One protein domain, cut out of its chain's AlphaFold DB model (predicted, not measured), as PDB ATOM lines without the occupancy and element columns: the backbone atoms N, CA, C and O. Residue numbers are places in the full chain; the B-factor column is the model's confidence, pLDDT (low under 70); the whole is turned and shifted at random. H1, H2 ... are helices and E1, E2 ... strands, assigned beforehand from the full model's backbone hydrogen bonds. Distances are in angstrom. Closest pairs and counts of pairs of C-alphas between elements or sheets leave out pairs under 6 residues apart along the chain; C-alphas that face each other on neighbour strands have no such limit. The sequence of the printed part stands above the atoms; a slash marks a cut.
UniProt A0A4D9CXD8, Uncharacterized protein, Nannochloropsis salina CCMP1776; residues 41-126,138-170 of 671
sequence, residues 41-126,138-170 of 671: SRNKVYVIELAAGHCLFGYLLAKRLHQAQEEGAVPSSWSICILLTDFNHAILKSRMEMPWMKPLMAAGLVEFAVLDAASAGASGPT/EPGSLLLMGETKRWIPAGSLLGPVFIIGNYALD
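AT A GLANCE: This is residues 41 to 126 and 138 to 170 of the 671 residues of an uncharacterized protein of Nannochloropsis salina CCMP1776 (UniProt A0A4D9CXD8). Picture one strongly twisted sheet of six strands, curled like part of a barrel, with the helices H1 and H2 over one face of it and the short H3 grazing it. From E3 a long stretch with no named element, residues 115 to 126, runs away from the sheet to a cut in the chain. The printed part has 119 residues, with E1 H1 E2 H2 H3 E3 E4 E5 E6 along the chain; the mixed sheet runs E5 E4 E3 E2 E1 E6. The class is mixed, helices and strands, with 58 residues, under half, in named elements. The whole is compact, with a radius of gyration of the C-alphas of 14.4 A and spans of 46 by 31 by 30 A.

IN THESE COORDINATES: Find C-alpha 44 at (-42.954, 5.019, -4.558); there E1 begins, residues 44 to 49, 16.0 A long. H1, residues 56 to 70, runs 21.2 A from C-alpha 56 at (-33.751, 20.392, 8.441). E2, residues 79 to 86, covers 22.6 A. Next come H2, residues 89 to 96, 10.6 A, H3, residues 102 to 106, and E3, residues 110 to 114, 13.8 A. Past the cut look for E4, residues 142 to 145, E5, residues 150 to 152, and E6, residues 161 to 164, which ends at C-alpha 164, (-30.161, 16.392, -3.554).

HOW THE PARTS SIT: Start at E2 and E1, parallel at 25 degrees, with N 47 and O 81 2.9 A apart, within hydrogen-bond range. E6, an edge strand, is parallel to E1, with N 48 and O 162 at 2.8 A. On the other side of E2, E3 is parallel to it, with N 111 and O 82 at 2.9 A. E4 is antiparallel to E3, N 145 and O 112 at 2.8 A. E4 and E5 form a hairpin, N 144 and O 150 at 2.7 A. E1, H1, E2 and E2, H2 H3, E3 are strand-helix-strand units, parallel neighbour strands with helices between, each with a right-handed crossover. H1 and H2 lie on the same face, making two layers, helices on one face of a sheet. H1 is over E2, only just not over E1, on which 2 of its C-alphas fall; its height over the sheet is 9.4 A, and the C-alphas of Ala 62 and Ile 82 are the closest, 6.3 A. H2 is over E3, at a height over the sheet of 8.3 A, the closest C-alphas being His 89 and Val 114, 6.4 A. H3 only grazes the sheet with residues 102 to 105. H1 and H2 are apart. In H1, H2 and H3 every O i to N i+4 pair is within hydrogen-bond range.

THE WHOLE: The C-alphas of Glu 71 and Gly 124 are farthest apart, 46.3 A. Residues 127 to 137 are not printed, and C-alphas 126 and 138 are 8.1 A apart across the cut. Of the links that are printed whole, none is long. The mean pLDDT of the printed part is 83.8; residues 41 to 42, 117 to 126 and 138 to 139 are under 70.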
ATOM      1  N   SER A  41     -45.350  -0.568  -5.361       59.28
ATOM      2  CA  SER A  41     -43.889  -0.412  -5.459       59.28
ATOM      3  C   SER A  41     -43.463   0.580  -6.552       59.28
ATOM      4  O   SER A  41     -42.589   1.414  -6.327       59.28
ATOM      5  N   ARG A  42     -44.119   0.532  -7.720       61.56
ATOM      6  CA  ARG A  42     -43.816   1.363  -8.902       61.56
ATOM      7  C   ARG A  42     -44.148   2.844  -8.723       61.56
ATOM      8  O   ARG A  42     -43.590   3.676  -9.429       61.56
ATOM      9  N   ASN A  43     -45.027   3.167  -7.776       79.62
ATOM     10  CA  ASN A  43     -45.444   4.535  -7.483       79.62
ATOM     11  C   ASN A  43     -44.708   5.152  -6.276       79.62
ATOM     12  O   ASN A  43     -44.997   6.301  -5.929       79.62
ATOM     13  N   LYS A  44     -43.781   4.430  -5.621       87.12
ATOM     14  CA  LYS A  44     -42.954   5.019  -4.558       87.12
ATOM     15  C   LYS A  44     -41.834   5.857  -5.183       87.12
ATOM     16  O   LYS A  44     -40.929   5.321  -5.819       87.12
ATOM     17  N   VAL A  45     -41.925   7.170  -5.001       88.75
ATOM     18  CA  VAL A  45     -40.927   8.162  -5.406       88.75
ATOM     19  C   VAL A  45     -39.956   8.352  -4.247       88.75
ATOM     20  O   VAL A  45     -40.383   8.620  -3.124       88.75
ATOM     21  N   TYR A  46     -38.659   8.243  -4.516       89.75
ATOM     22  CA  TYR A  46     -37.621   8.483  -3.515       89.75
ATOM     23  C   TYR A  46     -36.935   9.829  -3.752       89.75
ATOM     24  O   TYR A  46     -36.630  10.185  -4.889       89.75
ATOM     25  N   VAL A  47     -36.661  10.560  -2.673       92.00
ATOM     26  CA  VAL A  47     -35.882  11.805  -2.691       92.00
ATOM     27  C   VAL A  47     -34.726  11.646  -1.709       92.00
ATOM     28  O   VAL A  47     -34.939  11.675  -0.503       92.00
ATOM     29  N   ILE A  48     -33.519  11.413  -2.216       91.94
ATOM     30  CA  ILE A  48     -32.328  11.108  -1.415       91.94
ATOM     31  C   ILE A  48     -31.573  12.411  -1.120       91.94
ATOM     32  O   ILE A  48     -31.024  13.021  -2.036       91.94
ATOM     33  N   GLU A  49     -31.522  12.824   0.147       92.81
ATOM     34  CA  GLU A  49     -30.669  13.920   0.623       92.81
ATOM     35  C   GLU A  49     -29.299  13.363   1.034       92.81
ATOM     36  O   GLU A  49     -29.206  12.510   1.921       92.81
ATOM     37  N   LEU A  50     -28.234  13.825   0.376       89.94
ATOM     38  CA  LEU A  50     -26.845  13.444   0.639       89.94
ATOM     39  C   LEU A  50     -26.219  14.369   1.682       89.94
ATOM     40  O   LEU A  50     -26.339  15.586   1.565       89.94
ATOM     41  N   ALA A  51     -25.499  13.787   2.647       87.06
ATOM     42  CA  ALA A  51     -24.866  14.501   3.763       87.06
ATOM     43  C   ALA A  51     -25.859  15.372   4.565       87.06
ATOM     44  O   ALA A  51     -25.556  16.499   4.950       87.06
ATOM     45  N   ALA A  52     -27.056  14.829   4.827       88.62
ATOM     46  CA  ALA A  52     -28.194  15.562   5.382       88.62
ATOM     47  C   ALA A  52     -27.896  16.273   6.720       88.62
ATOM     48  O   ALA A  52     -28.535  17.280   7.023       88.62
ATOM     49  N   GLY A  53     -26.945  15.789   7.536       87.62
ATOM     50  CA  GLY A  53     -26.302  16.541   8.624       87.62
ATOM     51  C   GLY A  53     -27.231  17.034   9.744       87.62
ATOM     52  O   GLY A  53     -27.318  16.435  10.821       87.62
ATOM     53  N   HIS A  54     -27.905  18.168   9.527       85.56
ATOM     54  CA  HIS A  54     -28.959  18.688  10.410       85.56
ATOM     55  C   HIS A  54     -30.363  18.158  10.089       85.56
ATOM     56  O   HIS A  54     -31.227  18.208  10.961       85.56
ATOM     57  N   CYS A  55     -30.574  17.597   8.893       90.62
ATOM     58  CA  CYS A  55     -31.836  17.036   8.390       90.62
ATOM     59  C   CYS A  55     -33.004  18.037   8.292       90.62
ATOM     60  O   CYS A  55     -34.133  17.637   8.016       90.62
ATOM     61  N   LEU A  56     -32.743  19.334   8.496       86.94
ATOM     62  CA  LEU A  56     -33.751  20.392   8.441       86.94
ATOM     63  C   LEU A  56     -34.301  20.585   7.019       86.94
ATOM     64  O   LEU A  56     -35.508  20.722   6.845       86.94
ATOM     65  N   PHE A  57     -33.439  20.542   5.997       89.06
ATOM     66  CA  PHE A  57     -33.868  20.686   4.605       89.06
ATOM     67  C   PHE A  57     -34.833  19.563   4.200       89.06
ATOM     68  O   PHE A  57     -35.972  19.847   3.829       89.06
ATOM     69  N   GLY A  58     -34.440  18.294   4.350       90.44
ATOM     70  CA  GLY A  58     -35.313  17.159   4.051       90.44
ATOM     71  C   GLY A  58     -36.564  17.078   4.932       90.44
ATOM     72  O   GLY A  58     -37.606  16.646   4.448       90.44
ATOM     73  N   TYR A  59     -36.522  17.563   6.180       90.75
ATOM     74  CA  TYR A  59     -37.713  17.726   7.028       90.75
ATOM     75  C   TYR A  59     -38.715  18.734   6.445       90.75
ATOM     76  O   TYR A  59     -39.896  18.412   6.281       90.75
ATOM     77  N   LEU A  60     -38.254  19.940   6.097       90.69
ATOM     78  CA  LEU A  60     -39.095  20.979   5.497       90.69
ATOM     79  C   LEU A  60     -39.622  20.537   4.124       90.69
ATOM     80  O   LEU A  60     -40.795  20.758   3.813       90.69
ATOM     81  N   LEU A  61     -38.792  19.851   3.335       91.56
ATOM     82  CA  LEU A  61     -39.165  19.290   2.041       91.56
ATOM     83  C   LEU A  61     -40.217  18.179   2.184       91.56
ATOM     84  O   LEU A  61     -41.232  18.220   1.491       91.56
ATOM     85  N   ALA A  62     -40.042  17.241   3.120       92.06
ATOM     86  CA  ALA A  62     -41.031  16.206   3.428       92.06
ATOM     87  C   ALA A  62     -42.374  16.819   3.856       92.06
ATOM     88  O   ALA A  62     -43.422  16.437   3.335       92.06
ATOM     89  N   LYS A  63     -42.344  17.822   4.746       91.00
ATOM     90  CA  LYS A  63     -43.532  18.563   5.189       91.00
ATOM     91  C   LYS A  63     -44.235  19.260   4.019       91.00
ATOM     92  O   LYS A  63     -45.447  19.106   3.869       91.00
ATOM     93  N   ARG A  64     -43.502  19.983   3.158       92.06
ATOM     94  CA  ARG A  64     -44.105  20.709   2.024       92.06
ATOM     95  C   ARG A  64     -44.627  19.776   0.933       92.06
ATOM     96  O   ARG A  64     -45.678  20.080   0.373       92.06
ATOM     97  N   LEU A  65     -43.940  18.667   0.645       88.88
ATOM     98  CA  LEU A  65     -44.388  17.667  -0.332       88.88
ATOM     99  C   LEU A  65     -45.617  16.897   0.162       88.88
ATOM    100  O   LEU A  65     -46.530  16.665  -0.626       88.88
ATOM    101  N   HIS A  66     -45.692  16.576   1.458       88.62
ATOM    102  CA  HIS A  66     -46.893  15.992   2.054       88.62
ATOM    103  C   HIS A  66     -48.085  16.957   1.960       88.62
ATOM    104  O   HIS A  66     -49.119  16.587   1.408       88.62
ATOM    105  N   GLN A  67     -47.900  18.221   2.357       89.06
ATOM    106  CA  GLN A  67     -48.906  19.274   2.186       89.06
ATOM    107  C   GLN A  67     -49.316  19.442   0.708       89.06
ATOM    108  O   GLN A  67     -50.496  19.561   0.407       89.06
ATOM    109  N   ALA A  68     -48.370  19.396  -0.237       87.75
ATOM    110  CA  ALA A  68     -48.663  19.489  -1.671       87.75
ATOM    111  C   ALA A  68     -49.455  18.277  -2.204       87.75
ATOM    112  O   ALA A  68     -50.162  18.392  -3.207       87.75
ATOM    113  N   GLN A  69     -49.360  17.120  -1.544       87.94
ATOM    114  CA  GLN A  69     -50.159  15.930  -1.839       87.94
ATOM    115  C   GLN A  69     -51.574  16.018  -1.242       87.94
ATOM    116  O   GLN A  69     -52.520  15.555  -1.876       87.94
ATOM    117  N   GLU A  70     -51.745  16.666  -0.085       89.00
ATOM    118  CA  GLU A  70     -53.065  17.010   0.474       89.00
ATOM    119  C   GLU A  70     -53.772  18.106  -0.346       89.00
ATOM    120  O   GLU A  70     -54.967  18.011  -0.613       89.00
ATOM    121  N   GLU A  71     -53.021  19.103  -0.827       92.69
ATOM    122  CA  GLU A  71     -53.473  20.158  -1.754       92.69
ATOM    123  C   GLU A  71     -53.790  19.628  -3.170       92.69
ATOM    124  O   GLU A  71     -54.313  20.366  -4.004       92.69
ATOM    125  N   GLY A  72     -53.465  18.364  -3.473       89.31
ATOM    126  CA  GLY A  72     -53.674  17.743  -4.786       89.31
ATOM    127  C   GLY A  72     -52.721  18.217  -5.894       89.31
ATOM    128  O   GLY A  72     -52.890  17.823  -7.048       89.31
ATOM    129  N   ALA A  73     -51.712  19.030  -5.563       86.38
ATOM    130  CA  ALA A  73     -50.663  19.468  -6.486       86.38
ATOM    131  C   ALA A  73     -49.665  18.339  -6.818       86.38
ATOM    132  O   ALA A  73     -49.118  18.294  -7.920       86.38
ATOM    133  N   VAL A  74     -49.461  17.398  -5.890       83.56
ATOM    134  CA  VAL A  74     -48.808  16.104  -6.143       83.56
ATOM    135  C   VAL A  74     -49.891  15.038  -6.369       83.56
ATOM    136  O   VAL A  74     -50.823  14.957  -5.566       83.56
ATOM    137  N   PRO A  75     -49.786  14.175  -7.402       85.44
ATOM    138  CA  PRO A  75     -50.744  13.094  -7.615       85.44
ATOM    139  C   PRO A  75     -50.849  12.174  -6.392       85.44
ATOM    140  O   PRO A  75     -49.869  11.555  -5.985       85.44
ATOM    141  N   SER A  76     -52.058  11.999  -5.854       84.31
ATOM    142  CA  SER A  76     -52.318  11.126  -4.694       84.31
ATOM    143  C   SER A  76     -52.008   9.640  -4.938       84.31
ATOM    144  O   SER A  76     -51.963   8.852  -3.997       84.31
ATOM    145  N   SER A  77     -51.769   9.257  -6.194       85.12
ATOM    146  CA  SER A  77     -51.279   7.940  -6.595       85.12
ATOM    147  C   SER A  77     -49.789   7.719  -6.313       85.12
ATOM    148  O   SER A  77     -49.364   6.564  -6.329       85.12
ATOM    149  N   TRP A  78     -49.002   8.776  -6.084       87.31
ATOM    150  CA  TRP A  78     -47.580   8.704  -5.734       87.31
ATOM    151  C   TRP A  78     -47.392   8.548  -4.220       87.31
ATOM    152  O   TRP A  78     -48.130   9.117  -3.419       87.31
ATOM    153  N   SER A  79     -46.371   7.797  -3.818       89.56
ATOM    154  CA  SER A  79     -45.916   7.712  -2.427       89.56
ATOM    155  C   SER A  79     -44.525   8.330  -2.355       89.56
ATOM    156  O   SER A  79     -43.552   7.698  -2.756       89.56
ATOM    157  N   ILE A  80     -44.430   9.586  -1.920       90.62
ATOM    158  CA  ILE A  80     -43.138  10.262  -1.756       90.62
ATOM    159  C   ILE A  80     -42.503   9.816  -0.438       90.62
ATOM    160  O   ILE A  80     -43.161   9.790   0.600       90.62
ATOM    161  N   CYS A  81     -41.215   9.488  -0.486       92.38
ATOM    162  CA  CYS A  81     -40.409   9.153   0.678       92.38
ATOM    163  C   CYS A  81     -39.044   9.836   0.581       92.38
ATOM    164  O   CYS A  81     -38.315   9.674  -0.402       92.38
ATOM    165  N   ILE A  82     -38.717  10.618   1.602       94.75
ATOM    166  CA  ILE A  82     -37.458  11.345   1.720       94.75
ATOM    167  C   ILE A  82     -36.464  10.437   2.441       94.75
ATOM    168  O   ILE A  82     -36.715  10.011   3.566       94.75
ATOM    169  N   LEU A  83     -35.348  10.129   1.783       94.56
ATOM    170  CA  LEU A  83     -34.251   9.357   2.346       94.56
ATOM    171  C   LEU A  83     -33.176  10.321   2.854       94.56
ATOM    172  O   LEU A  83     -32.473  10.941   2.059       94.56
ATOM    173  N   LEU A  84     -33.049  10.452   4.170       95.25
ATOM    174  CA  LEU A  84     -32.044  11.305   4.805       95.25
ATOM    175  C   LEU A  84     -30.760  10.506   4.999       95.25
ATOM    176  O   LEU A  84     -30.757   9.527   5.752       95.25
ATOM    177  N   THR A  85     -29.683  10.890   4.312       92.75
ATOM    178  CA  THR A  85     -28.478  10.057   4.238       92.75
ATOM    179  C   THR A  85     -27.209  10.782   4.672       92.75
ATOM    180  O   THR A  85     -27.013  11.965   4.398       92.75
ATOM    181  N   ASP A  86     -26.348  10.065   5.389       90.25
ATOM    182  CA  ASP A  86     -25.103  10.573   5.972       90.25
ATOM    183  C   ASP A  86     -24.113   9.402   6.131       90.25
ATOM    184  O   ASP A  86     -24.508   8.233   6.128       90.25
ATOM    185  N   PHE A  87     -22.830   9.709   6.289       82.00
ATOM    186  CA  PHE A  87     -21.775   8.730   6.580       82.00
ATOM    187  C   PHE A  87     -21.687   8.435   8.080       82.00
ATOM    188  O   PHE A  87     -21.225   7.375   8.502       82.00
ATOM    189  N   ASN A  88     -22.132   9.375   8.913       81.31
ATOM    190  CA  ASN A  88     -22.034   9.274  10.355       81.31
ATOM    191  C   ASN A  88     -23.331   8.722  10.967       81.31
ATOM    192  O   ASN A  88     -24.278   9.448  11.275       81.31
ATOM    193  N   HIS A  89     -23.325   7.417  11.237       83.50
ATOM    194  CA  HIS A  89     -24.382   6.696  11.954       83.50
ATOM    195  C   HIS A  89     -24.816   7.372  13.276       83.50
ATOM    196  O   HIS A  89     -25.992   7.309  13.641       83.50
ATOM    197  N   ALA A  90     -23.910   8.051  13.994       83.06
ATOM    198  CA  ALA A  90     -24.261   8.775  15.219       83.06
ATOM    199  C   ALA A  90     -25.041  10.074  14.944       83.06
ATOM    200  O   ALA A  90     -25.929  10.414  15.728       83.06
ATOM    201  N   ILE A  91     -24.775  10.761  13.823       84.56
ATOM    202  CA  ILE A  91     -25.590  11.901  13.380       84.56
ATOM    203  C   ILE A  91     -26.999  11.405  13.060       84.56
ATOM    204  O   ILE A  91     -27.942  11.867  13.700       84.56
ATOM    205  N   LEU A  92     -27.139  10.417  12.167       89.25
ATOM    206  CA  LEU A  92     -28.439   9.855  11.768       89.25
ATOM    207  C   LEU A  92     -29.278   9.454  12.989       89.25
ATOM    208  O   LEU A  92     -30.403   9.928  13.150       89.25
ATOM    209  N   LYS A  93     -28.692   8.677  13.912       89.69
ATOM    210  CA  LYS A  93     -29.354   8.272  15.159       89.69
ATOM    211  C   LYS A  93     -29.828   9.477  15.987       89.69
ATOM    212  O   LYS A  93     -30.975   9.492  16.426       89.69
ATOM    213  N   SER A  94     -28.990  10.505  16.152       90.44
ATOM    214  CA  SER A  94     -29.358  11.706  16.920       90.44
ATOM    215  C   SER A  94     -30.529  12.488  16.307       90.44
ATOM    216  O   SER A  94     -31.282  13.124  17.040       90.44
ATOM    217  N   ARG A  95     -30.720  12.421  14.978       92.25
ATOM    218  CA  ARG A  95     -31.843  13.055  14.265       92.25
ATOM    219  C   ARG A  95     -33.122  12.214  14.323       92.25
ATOM    220  O   ARG A  95     -34.190  12.774  14.553       92.25
ATOM    221  N   MET A  96     -33.023  10.886  14.217       92.81
ATOM    222  CA  MET A  96     -34.150   9.957  14.431       92.81
ATOM    223  C   MET A  96     -34.763  10.089  15.837       92.81
ATOM    224  O   MET A  96     -35.968   9.921  16.034       92.81
ATOM    225  N   GLU A  97     -33.940  10.406  16.838       92.19
ATOM    226  CA  GLU A  97     -34.386  10.580  18.222       92.19
ATOM    227  C   GLU A  97     -35.167  11.891  18.456       92.19
ATOM    228  O   GLU A  97     -35.878  11.991  19.466       92.19
ATOM    229  N   MET A  98     -35.122  12.862  17.529       91.69
ATOM    230  CA  MET A  98     -35.735  14.187  17.701       91.69
ATOM    231  C   MET A  98     -37.276  14.149  17.656       91.69
ATOM    232  O   MET A  98     -37.853  13.542  16.750       91.69
ATOM    233  N   PRO A  99     -37.988  14.821  18.591       93.25
ATOM    234  CA  PRO A  99     -39.451  14.748  18.682       93.25
ATOM    235  C   PRO A  99     -40.201  15.166  17.412       93.25
ATOM    236  O   PRO A  99     -41.227  14.571  17.096       93.25
ATOM    237  N   TRP A 100     -39.688  16.156  16.677       89.94
ATOM    238  CA  TRP A 100     -40.304  16.679  15.455       89.94
ATOM    239  C   TRP A 100     -40.139  15.761  14.234       89.94
ATOM    240  O   TRP A 100     -40.913  15.873  13.286       89.94
ATOM    241  N   MET A 101     -39.178  14.830  14.261       94.25
ATOM    242  CA  MET A 101     -38.920  13.895  13.159       94.25
ATOM    243  C   MET A 101     -39.818  12.651  13.227       94.25
ATOM    244  O   MET A 101     -40.278  12.136  12.204       94.25
ATOM    245  N   LYS A 102     -40.126  12.186  14.445       93.06
ATOM    246  CA  LYS A 102     -40.890  10.950  14.699       93.06
ATOM    247  C   LYS A 102     -42.247  10.869  13.976       93.06
ATOM    248  O   LYS A 102     -42.542   9.785  13.477       93.06
ATOM    249  N   PRO A 103     -43.054  11.944  13.842       92.69
ATOM    250  CA  PRO A 103     -44.298  11.894  13.071       92.69
ATOM    251  C   PRO A 103     -44.084  11.563  11.588       92.69
ATOM    252  O   PRO A 103     -44.836  10.768  11.032       92.69
ATOM    253  N   LEU A 104     -43.040  12.113  10.954       93.00
ATOM    254  CA  LEU A 104     -42.744  11.858   9.539       93.00
ATOM    255  C   LEU A 104     -42.207  10.440   9.313       93.00
ATOM    256  O   LEU A 104     -42.567   9.801   8.325       93.00
ATOM    257  N   MET A 105     -41.402   9.931  10.251       93.75
ATOM    258  CA  MET A 105     -40.947   8.537  10.245       93.75
ATOM    259  C   MET A 105     -42.118   7.561  10.423       93.75
ATOM    260  O   MET A 105     -42.248   6.608   9.661       93.75
ATOM    261  N   ALA A 106     -43.012   7.822  11.384       91.62
ATOM    262  CA  ALA A 106     -44.198   6.999  11.627       91.62
ATOM    263  C   ALA A 106     -45.189   7.011  10.445       91.62
ATOM    264  O   ALA A 106     -45.879   6.020  10.211       91.62
ATOM    265  N   ALA A 107     -45.234   8.105   9.678       90.19
ATOM    266  CA  ALA A 107     -46.006   8.216   8.441       90.19
ATOM    267  C   ALA A 107     -45.307   7.605   7.203       90.19
ATOM    268  O   ALA A 107     -45.907   7.562   6.130       90.19
ATOM    269  N   GLY A 108     -44.048   7.156   7.311       90.81
ATOM    270  CA  GLY A 108     -43.248   6.660   6.179       90.81
ATOM    271  C   GLY A 108     -42.806   7.740   5.177       90.81
ATOM    272  O   GLY A 108     -42.275   7.416   4.115       90.81
ATOM    273  N   LEU A 109     -43.014   9.019   5.509       92.81
ATOM    274  CA  LEU A 109     -42.626  10.176   4.693       92.81
ATOM    275  C   LEU A 109     -41.112  10.415   4.731       92.81
ATOM    276  O   LEU A 109     -40.553  10.949   3.774       92.81
ATOM    277  N   VAL A 110     -40.461  10.013   5.826       95.12
ATOM    278  CA  VAL A 110     -39.011  10.103   6.030       95.12
ATOM    279  C   VAL A 110     -38.454   8.747   6.468       95.12
ATOM    280  O   VAL A 110     -38.873   8.192   7.481       95.12
ATOM    281  N   GLU A 111     -37.462   8.253   5.735       94.94
ATOM    282  CA  GLU A 111     -36.600   7.125   6.099       94.94
ATOM    283  C   GLU A 111     -35.156   7.658   6.244       94.94
ATOM    284  O   GLU A 111     -34.761   8.604   5.564       94.94
ATOM    285  N   PHE A 112     -34.342   7.080   7.130       94.94
ATOM    286  CA  PHE A 112     -32.920   7.433   7.271       94.94
ATOM    287  C   PHE A 112     -32.045   6.336   6.664       94.94
ATOM    288  O   PHE A 112     -32.431   5.169   6.719       94.94
ATOM    289  N   ALA A 113     -30.860   6.661   6.139       92.38
ATOM    290  CA  ALA A 113     -29.937   5.649   5.618       92.38
ATOM    291  C   ALA A 113     -28.448   5.990   5.791       92.38
ATOM    292  O   ALA A 113     -28.056   7.154   5.733       92.38
ATOM    293  N   VAL A 114     -27.607   4.967   5.962       87.81
ATOM    294  CA  VAL A 114     -26.141   5.120   6.003       87.81
ATOM    295  C   VAL A 114     -25.575   5.022   4.589       87.81
ATOM    296  O   VAL A 114     -25.769   4.000   3.931       87.81
ATOM    297  N   LEU A 115     -24.847   6.047   4.138       84.38
ATOM    298  CA  LEU A 115     -24.008   5.956   2.938       84.38
ATOM    299  C   LEU A 115     -22.692   5.250   3.279       84.38
ATOM    300  O   LEU A 115     -22.052   5.576   4.279       84.38
ATOM    301  N   ASP A 116     -22.257   4.331   2.418       75.94
ATOM    302  CA  ASP A 116     -20.987   3.616   2.577       75.94
ATOM    303  C   ASP A 116     -20.210   3.648   1.255       75.94
ATOM    304  O   ASP A 116     -20.329   2.769   0.396       75.94
ATOM    305  N   ALA A 117     -19.377   4.682   1.120       64.88
ATOM    306  CA  ALA A 117     -18.497   4.893  -0.025       64.88
ATOM    307  C   ALA A 117     -17.335   3.875  -0.125       64.88
ATOM    308  O   ALA A 117     -16.599   3.899  -1.112       64.88
ATOM    309  N   ALA A 118     -17.153   2.978   0.854       63.03
ATOM    310  CA  ALA A 118     -16.246   1.834   0.743       63.03
ATOM    311  C   ALA A 118     -16.965   0.601   0.163       63.03
ATOM    312  O   ALA A 118     -16.398  -0.097  -0.672       63.03
ATOM    313  N   SER A 119     -18.243   0.379   0.504       58.72
ATOM    314  CA  SER A 119     -19.085  -0.676  -0.102       58.72
ATOM    315  C   SER A 119     -19.388  -0.463  -1.596       58.72
ATOM    316  O   SER A 119     -19.825  -1.380  -2.302       58.72
ATOM    317  N   ALA A 120     -19.184   0.763  -2.081       51.78
ATOM    318  CA  ALA A 120     -19.514   1.225  -3.419       51.78
ATOM    319  C   ALA A 120     -18.634   0.584  -4.511       51.78
ATOM    320  O   ALA A 120     -17.646   1.157  -4.966       51.78
ATOM    321  N   GLY A 121     -19.035  -0.608  -4.959       46.56
ATOM    322  CA  GLY A 121     -18.394  -1.342  -6.053       46.56
ATOM    323  C   GLY A 121     -17.283  -2.306  -5.625       46.56
ATOM    324  O   GLY A 121     -16.574  -2.816  -6.490       46.56
ATOM    325  N   ALA A 122     -17.175  -2.617  -4.330       51.84
ATOM    326  CA  ALA A 122     -16.402  -3.763  -3.869       51.84
ATOM    327  C   ALA A 122     -16.961  -5.057  -4.495       51.84
ATOM    328  O   ALA A 122     -18.148  -5.365  -4.374       51.84
ATOM    329  N   SER A 123     -16.124  -5.826  -5.197       41.00
ATOM    330  CA  SER A 123     -16.551  -6.998  -5.975       41.00
ATOM    331  C   SER A 123     -16.708  -8.264  -5.117       41.00
ATOM    332  O   SER A 123     -16.115  -9.305  -5.403       41.00
ATOM    333  N   GLY A 124     -17.492  -8.168  -4.044       45.22
ATOM    334  CA  GLY A 124     -17.769  -9.243  -3.090       45.22
ATOM    335  C   GLY A 124     -18.272  -8.693  -1.748       45.22
ATOM    336  O   GLY A 124     -18.094  -7.507  -1.479       45.22
ATOM    337  N   PRO A 125     -18.907  -9.518  -0.896       44.88
ATOM    338  CA  PRO A 125     -19.320  -9.089   0.437       44.88
ATOM    339  C   PRO A 125     -18.084  -8.838   1.312       44.88
ATOM    340  O   PRO A 125     -17.425  -9.780   1.750       44.88
ATOM    341  N   THR A 126     -17.767  -7.571   1.564       45.66
ATOM    342  CA  THR A 126     -16.646  -7.163   2.420       45.66
ATOM    343  C   THR A 126     -16.980  -7.381   3.891       45.66
ATOM    344  O   THR A 126     -17.778  -6.646   4.477       45.66
ATOM    345  N   GLU A 138     -24.347  -5.950   1.469       65.44
ATOM    346  CA  GLU A 138     -24.381  -6.316   0.046       65.44
ATOM    347  C   GLU A 138     -23.832  -5.149  -0.801       65.44
ATOM    348  O   GLU A 138     -24.333  -4.026  -0.664       65.44
ATOM    349  N   PRO A 139     -22.839  -5.357  -1.687       68.50
ATOM    350  CA  PRO A 139     -22.285  -4.279  -2.508       68.50
ATOM    351  C   PRO A 139     -23.346  -3.559  -3.346       68.50
ATOM    352  O   PRO A 139     -24.131  -4.185  -4.060       68.50
ATOM    353  N   GLY A 140     -23.370  -2.227  -3.266       73.44
ATOM    354  CA  GLY A 140     -24.350  -1.405  -3.984       73.44
ATOM    355  C   GLY A 140     -25.787  -1.466  -3.442       73.44
ATOM    356  O   GLY A 140     -26.709  -0.996  -4.111       73.44
ATOM    357  N   SER A 141     -25.988  -2.039  -2.250       82.81
ATOM    358  CA  SER A 141     -27.200  -1.858  -1.442       82.81
ATOM    359  C   SER A 141     -27.073  -0.633  -0.521       82.81
ATOM    360  O   SER A 141     -26.019   0.008  -0.459       82.81
ATOM    361  N   LEU A 142     -28.151  -0.283   0.187       86.62
ATOM    362  CA  LEU A 142     -28.184   0.844   1.123       86.62
ATOM    363  C   LEU A 142     -28.894   0.454   2.430       86.62
ATOM    364  O   LEU A 142     -29.992  -0.107   2.390       86.62
ATOM    365  N   LEU A 143     -28.275   0.746   3.579       86.75
ATOM    366  CA  LEU A 143     -28.800   0.388   4.901       86.75
ATOM    367  C   LEU A 143     -29.773   1.451   5.411       86.75
ATOM    368  O   LEU A 143     -29.350   2.549   5.773       86.75
ATOM    369  N   LEU A 144     -31.054   1.100   5.507       89.25
ATOM    370  CA  LEU A 144     -32.065   1.901   6.189       89.25
ATOM    371  C   LEU A 144     -31.945   1.770   7.706       89.25
ATOM    372  O   LEU A 144     -31.873   0.673   8.269       89.25
ATOM    373  N   MET A 145     -31.999   2.928   8.349       83.94
ATOM    374  CA  MET A 145     -31.968   3.127   9.786       83.94
ATOM    375  C   MET A 145     -33.395   3.308  10.314       83.94
ATOM    376  O   MET A 145     -34.105   4.240   9.935       83.94
ATOM    377  N   GLY A 146     -33.808   2.420  11.217       79.25
ATOM    378  CA  GLY A 146     -35.139   2.389  11.828       79.25
ATOM    379  C   GLY A 146     -35.167   1.464  13.048       79.25
ATOM    380  O   GLY A 146     -34.122   0.967  13.467       79.25
ATOM    381  N   GLU A 147     -36.352   1.208  13.610       74.06
ATOM    382  CA  GLU A 147     -36.525   0.219  14.693       74.06
ATOM    383  C   GLU A 147     -36.141  -1.196  14.240       74.06
ATOM    384  O   GLU A 147     -35.525  -1.956  14.985       74.06
ATOM    385  N   THR A 148     -36.455  -1.526  12.985       76.19
ATOM    386  CA  THR A 148     -35.855  -2.647  12.265       76.19
ATOM    387  C   THR A 148     -34.896  -2.096  11.218       76.19
ATOM    388  O   THR A 148     -35.274  -1.281  10.374       76.19
ATOM    389  N   LYS A 149     -33.637  -2.538  11.271       81.50
ATOM    390  CA  LYS A 149     -32.688  -2.320  10.178       81.50
ATOM    391  C   LYS A 149     -33.163  -3.074   8.941       81.50
ATOM    392  O   LYS A 149     -33.633  -4.208   9.035       81.50
ATOM    393  N   ARG A 150     -33.035  -2.443   7.778       87.06
ATOM    394  CA  ARG A 150     -33.493  -2.995   6.499       87.06
ATOM    395  C   ARG A 150     -32.558  -2.558   5.384       87.06
ATOM    396  O   ARG A 150     -32.186  -1.398   5.316       87.06
ATOM    397  N   TRP A 151     -32.272  -3.448   4.446       85.94
ATOM    398  CA  TRP A 151     -31.571  -3.086   3.218       85.94
ATOM    399  C   TRP A 151     -32.554  -2.631   2.128       85.94
ATOM    400  O   TRP A 151     -33.654  -3.177   1.995       85.94
ATOM    401  N   ILE A 152     -32.151  -1.641   1.329       87.31
ATOM    402  CA  ILE A 152     -32.628  -1.452  -0.047       87.31
ATOM    403  C   ILE A 152     -31.637  -2.210  -0.943       87.31
ATOM    404  O   ILE A 152     -30.495  -1.763  -1.068       87.31
ATOM    405  N   PRO A 153     -32.018  -3.355  -1.545       87.31
ATOM    406  CA  PRO A 153     -31.117  -4.117  -2.406       87.31
ATOM    407  C   PRO A 153     -30.762  -3.367  -3.692       87.31
ATOM    408  O   PRO A 153     -31.548  -2.551  -4.192       87.31
ATOM    409  N   ALA A 154     -29.619  -3.712  -4.283       85.25
ATOM    410  CA  ALA A 154     -29.260  -3.254  -5.619       85.25
ATOM    411  C   ALA A 154     -30.356  -3.632  -6.639       85.25
ATOM    412  O   ALA A 154     -30.877  -4.748  -6.647       85.25
ATOM    413  N   GLY A 155     -30.727  -2.693  -7.507       85.62
ATOM    414  CA  GLY A 155     -31.748  -2.880  -8.535       85.62
ATOM    415  C   GLY A 155     -33.203  -2.886  -8.047       85.62
ATOM    416  O   GLY A 155     -34.083  -3.201  -8.847       85.62
ATOM    417  N   SER A 156     -33.482  -2.564  -6.779       87.25
ATOM    418  CA  SER A 156     -34.841  -2.623  -6.210       87.25
ATOM    419  C   SER A 156     -35.684  -1.353  -6.396       87.25
ATOM    420  O   SER A 156     -36.907  -1.413  -6.250       87.25
ATOM    421  N   LEU A 157     -35.083  -0.207  -6.739       87.00
ATOM    422  CA  LEU A 157     -35.818   1.050  -6.918       87.00
ATOM    423  C   LEU A 157     -36.494   1.096  -8.300       87.00
ATOM    424  O   LEU A 157     -35.846   1.332  -9.321       87.00
ATOM    425  N   LEU A 158     -37.806   0.827  -8.303       83.94
ATOM    426  CA  LEU A 158     -38.685   0.778  -9.485       83.94
ATOM    427  C   LEU A 158     -39.349   2.117  -9.846       83.94
ATOM    428  O   LEU A 158     -39.848   2.256 -10.961       83.94
ATOM    429  N   GLY A 159     -39.422   3.057  -8.901       81.44
ATOM    430  CA  GLY A 159     -40.005   4.384  -9.104       81.44
ATOM    431  C   GLY A 159     -38.948   5.461  -9.387       81.44
ATOM    432  O   GLY A 159     -37.748   5.175  -9.343       81.44
ATOM    433  N   PRO A 160     -39.370   6.710  -9.660       82.62
ATOM    434  CA  PRO A 160     -38.466   7.849  -9.795       82.62
ATOM    435  C   PRO A 160     -37.607   8.061  -8.541       82.62
ATOM    436  O   PRO A 160     -38.101   7.963  -7.415       82.62
ATOM    437  N   VAL A 161     -36.334   8.401  -8.752       85.12
ATOM    438  CA  VAL A 161     -35.383   8.742  -7.688       85.12
ATOM    439  C   VAL A 161     -34.792  10.114  -7.981       85.12
ATOM    440  O   VAL A 161     -34.177  10.318  -9.025       85.12
ATOM    441  N   PHE A 162     -34.976  11.041  -7.049       86.56
ATOM    442  CA  PHE A 162     -34.337  12.351  -7.036       86.56
ATOM    443  C   PHE A 162     -33.171  12.323  -6.045       86.56
ATOM    444  O   PHE A 162     -33.249  11.648  -5.019       86.56
ATOM    445  N   ILE A 163     -32.096  13.054  -6.340       86.31
ATOM    446  CA  ILE A 163     -30.903  13.151  -5.491       86.31
ATOM    447  C   ILE A 163     -30.638  14.635  -5.238       86.31
ATOM    448  O   ILE A 163     -30.636  15.423  -6.183       86.31
ATOM    449  N   ILE A 164     -30.428  15.015  -3.979       87.56
ATOM    450  CA  ILE A 164     -30.161  16.392  -3.554       87.56
ATOM    451  C   ILE A 164     -28.910  16.383  -2.675       87.56
ATOM    452  O   ILE A 164     -28.843  15.625  -1.712       87.56
ATOM    453  N   GLY A 165     -27.915  17.213  -2.995       84.75
ATOM    454  CA  GLY A 165     -26.650  17.297  -2.257       84.75
ATOM    455  C   GLY A 165     -26.320  18.727  -1.848       84.75
ATOM    456  O   GLY A 165     -25.443  19.348  -2.443       84.75
ATOM    457  N   ASN A 166     -27.027  19.255  -0.849       81.12
ATOM    458  CA  ASN A 166     -26.814  20.610  -0.335       81.12
ATOM    459  C   ASN A 166     -25.558  20.651   0.556       81.12
ATOM    460  O   ASN A 166     -25.536  19.990   1.590       81.12
ATOM    461  N   TYR A 167     -24.512  21.375   0.141       77.62
ATOM    462  CA  TYR A 167     -23.164  21.340   0.749       77.62
ATOM    463  C   TYR A 167     -22.567  19.921   0.900       77.62
ATOM    464  O   TYR A 167     -21.743  19.636   1.775       77.62
ATOM    465  N   ALA A 168     -23.015  18.993   0.046       80.44
ATOM    466  CA  ALA A 168     -22.533  17.621   0.061       80.44
ATOM    467  C   ALA A 168     -21.146  17.534  -0.587       80.44
ATOM    468  O   ALA A 168     -20.226  17.008   0.029       80.44
ATOM    469  N   LEU A 169     -20.990  18.069  -1.804       74.81
ATOM    470  CA  LEU A 169     -19.781  17.966  -2.636       74.81
ATOM    471  C   LEU A 169     -18.505  18.454  -1.934       74.81
ATOM    472  O   LEU A 169     -17.490  17.758  -1.949       74.81
ATOM    473  N   ASP A 170     -18.565  19.622  -1.299       75.81
ATOM    474  CA  ASP A 170     -17.474  20.260  -0.555       75.81
ATOM    475  C   ASP A 170     -17.185  19.598   0.805       75.81
ATOM    476  O   ASP A 170     -16.123  19.825   1.388       75.81
TER     477      ASP A 170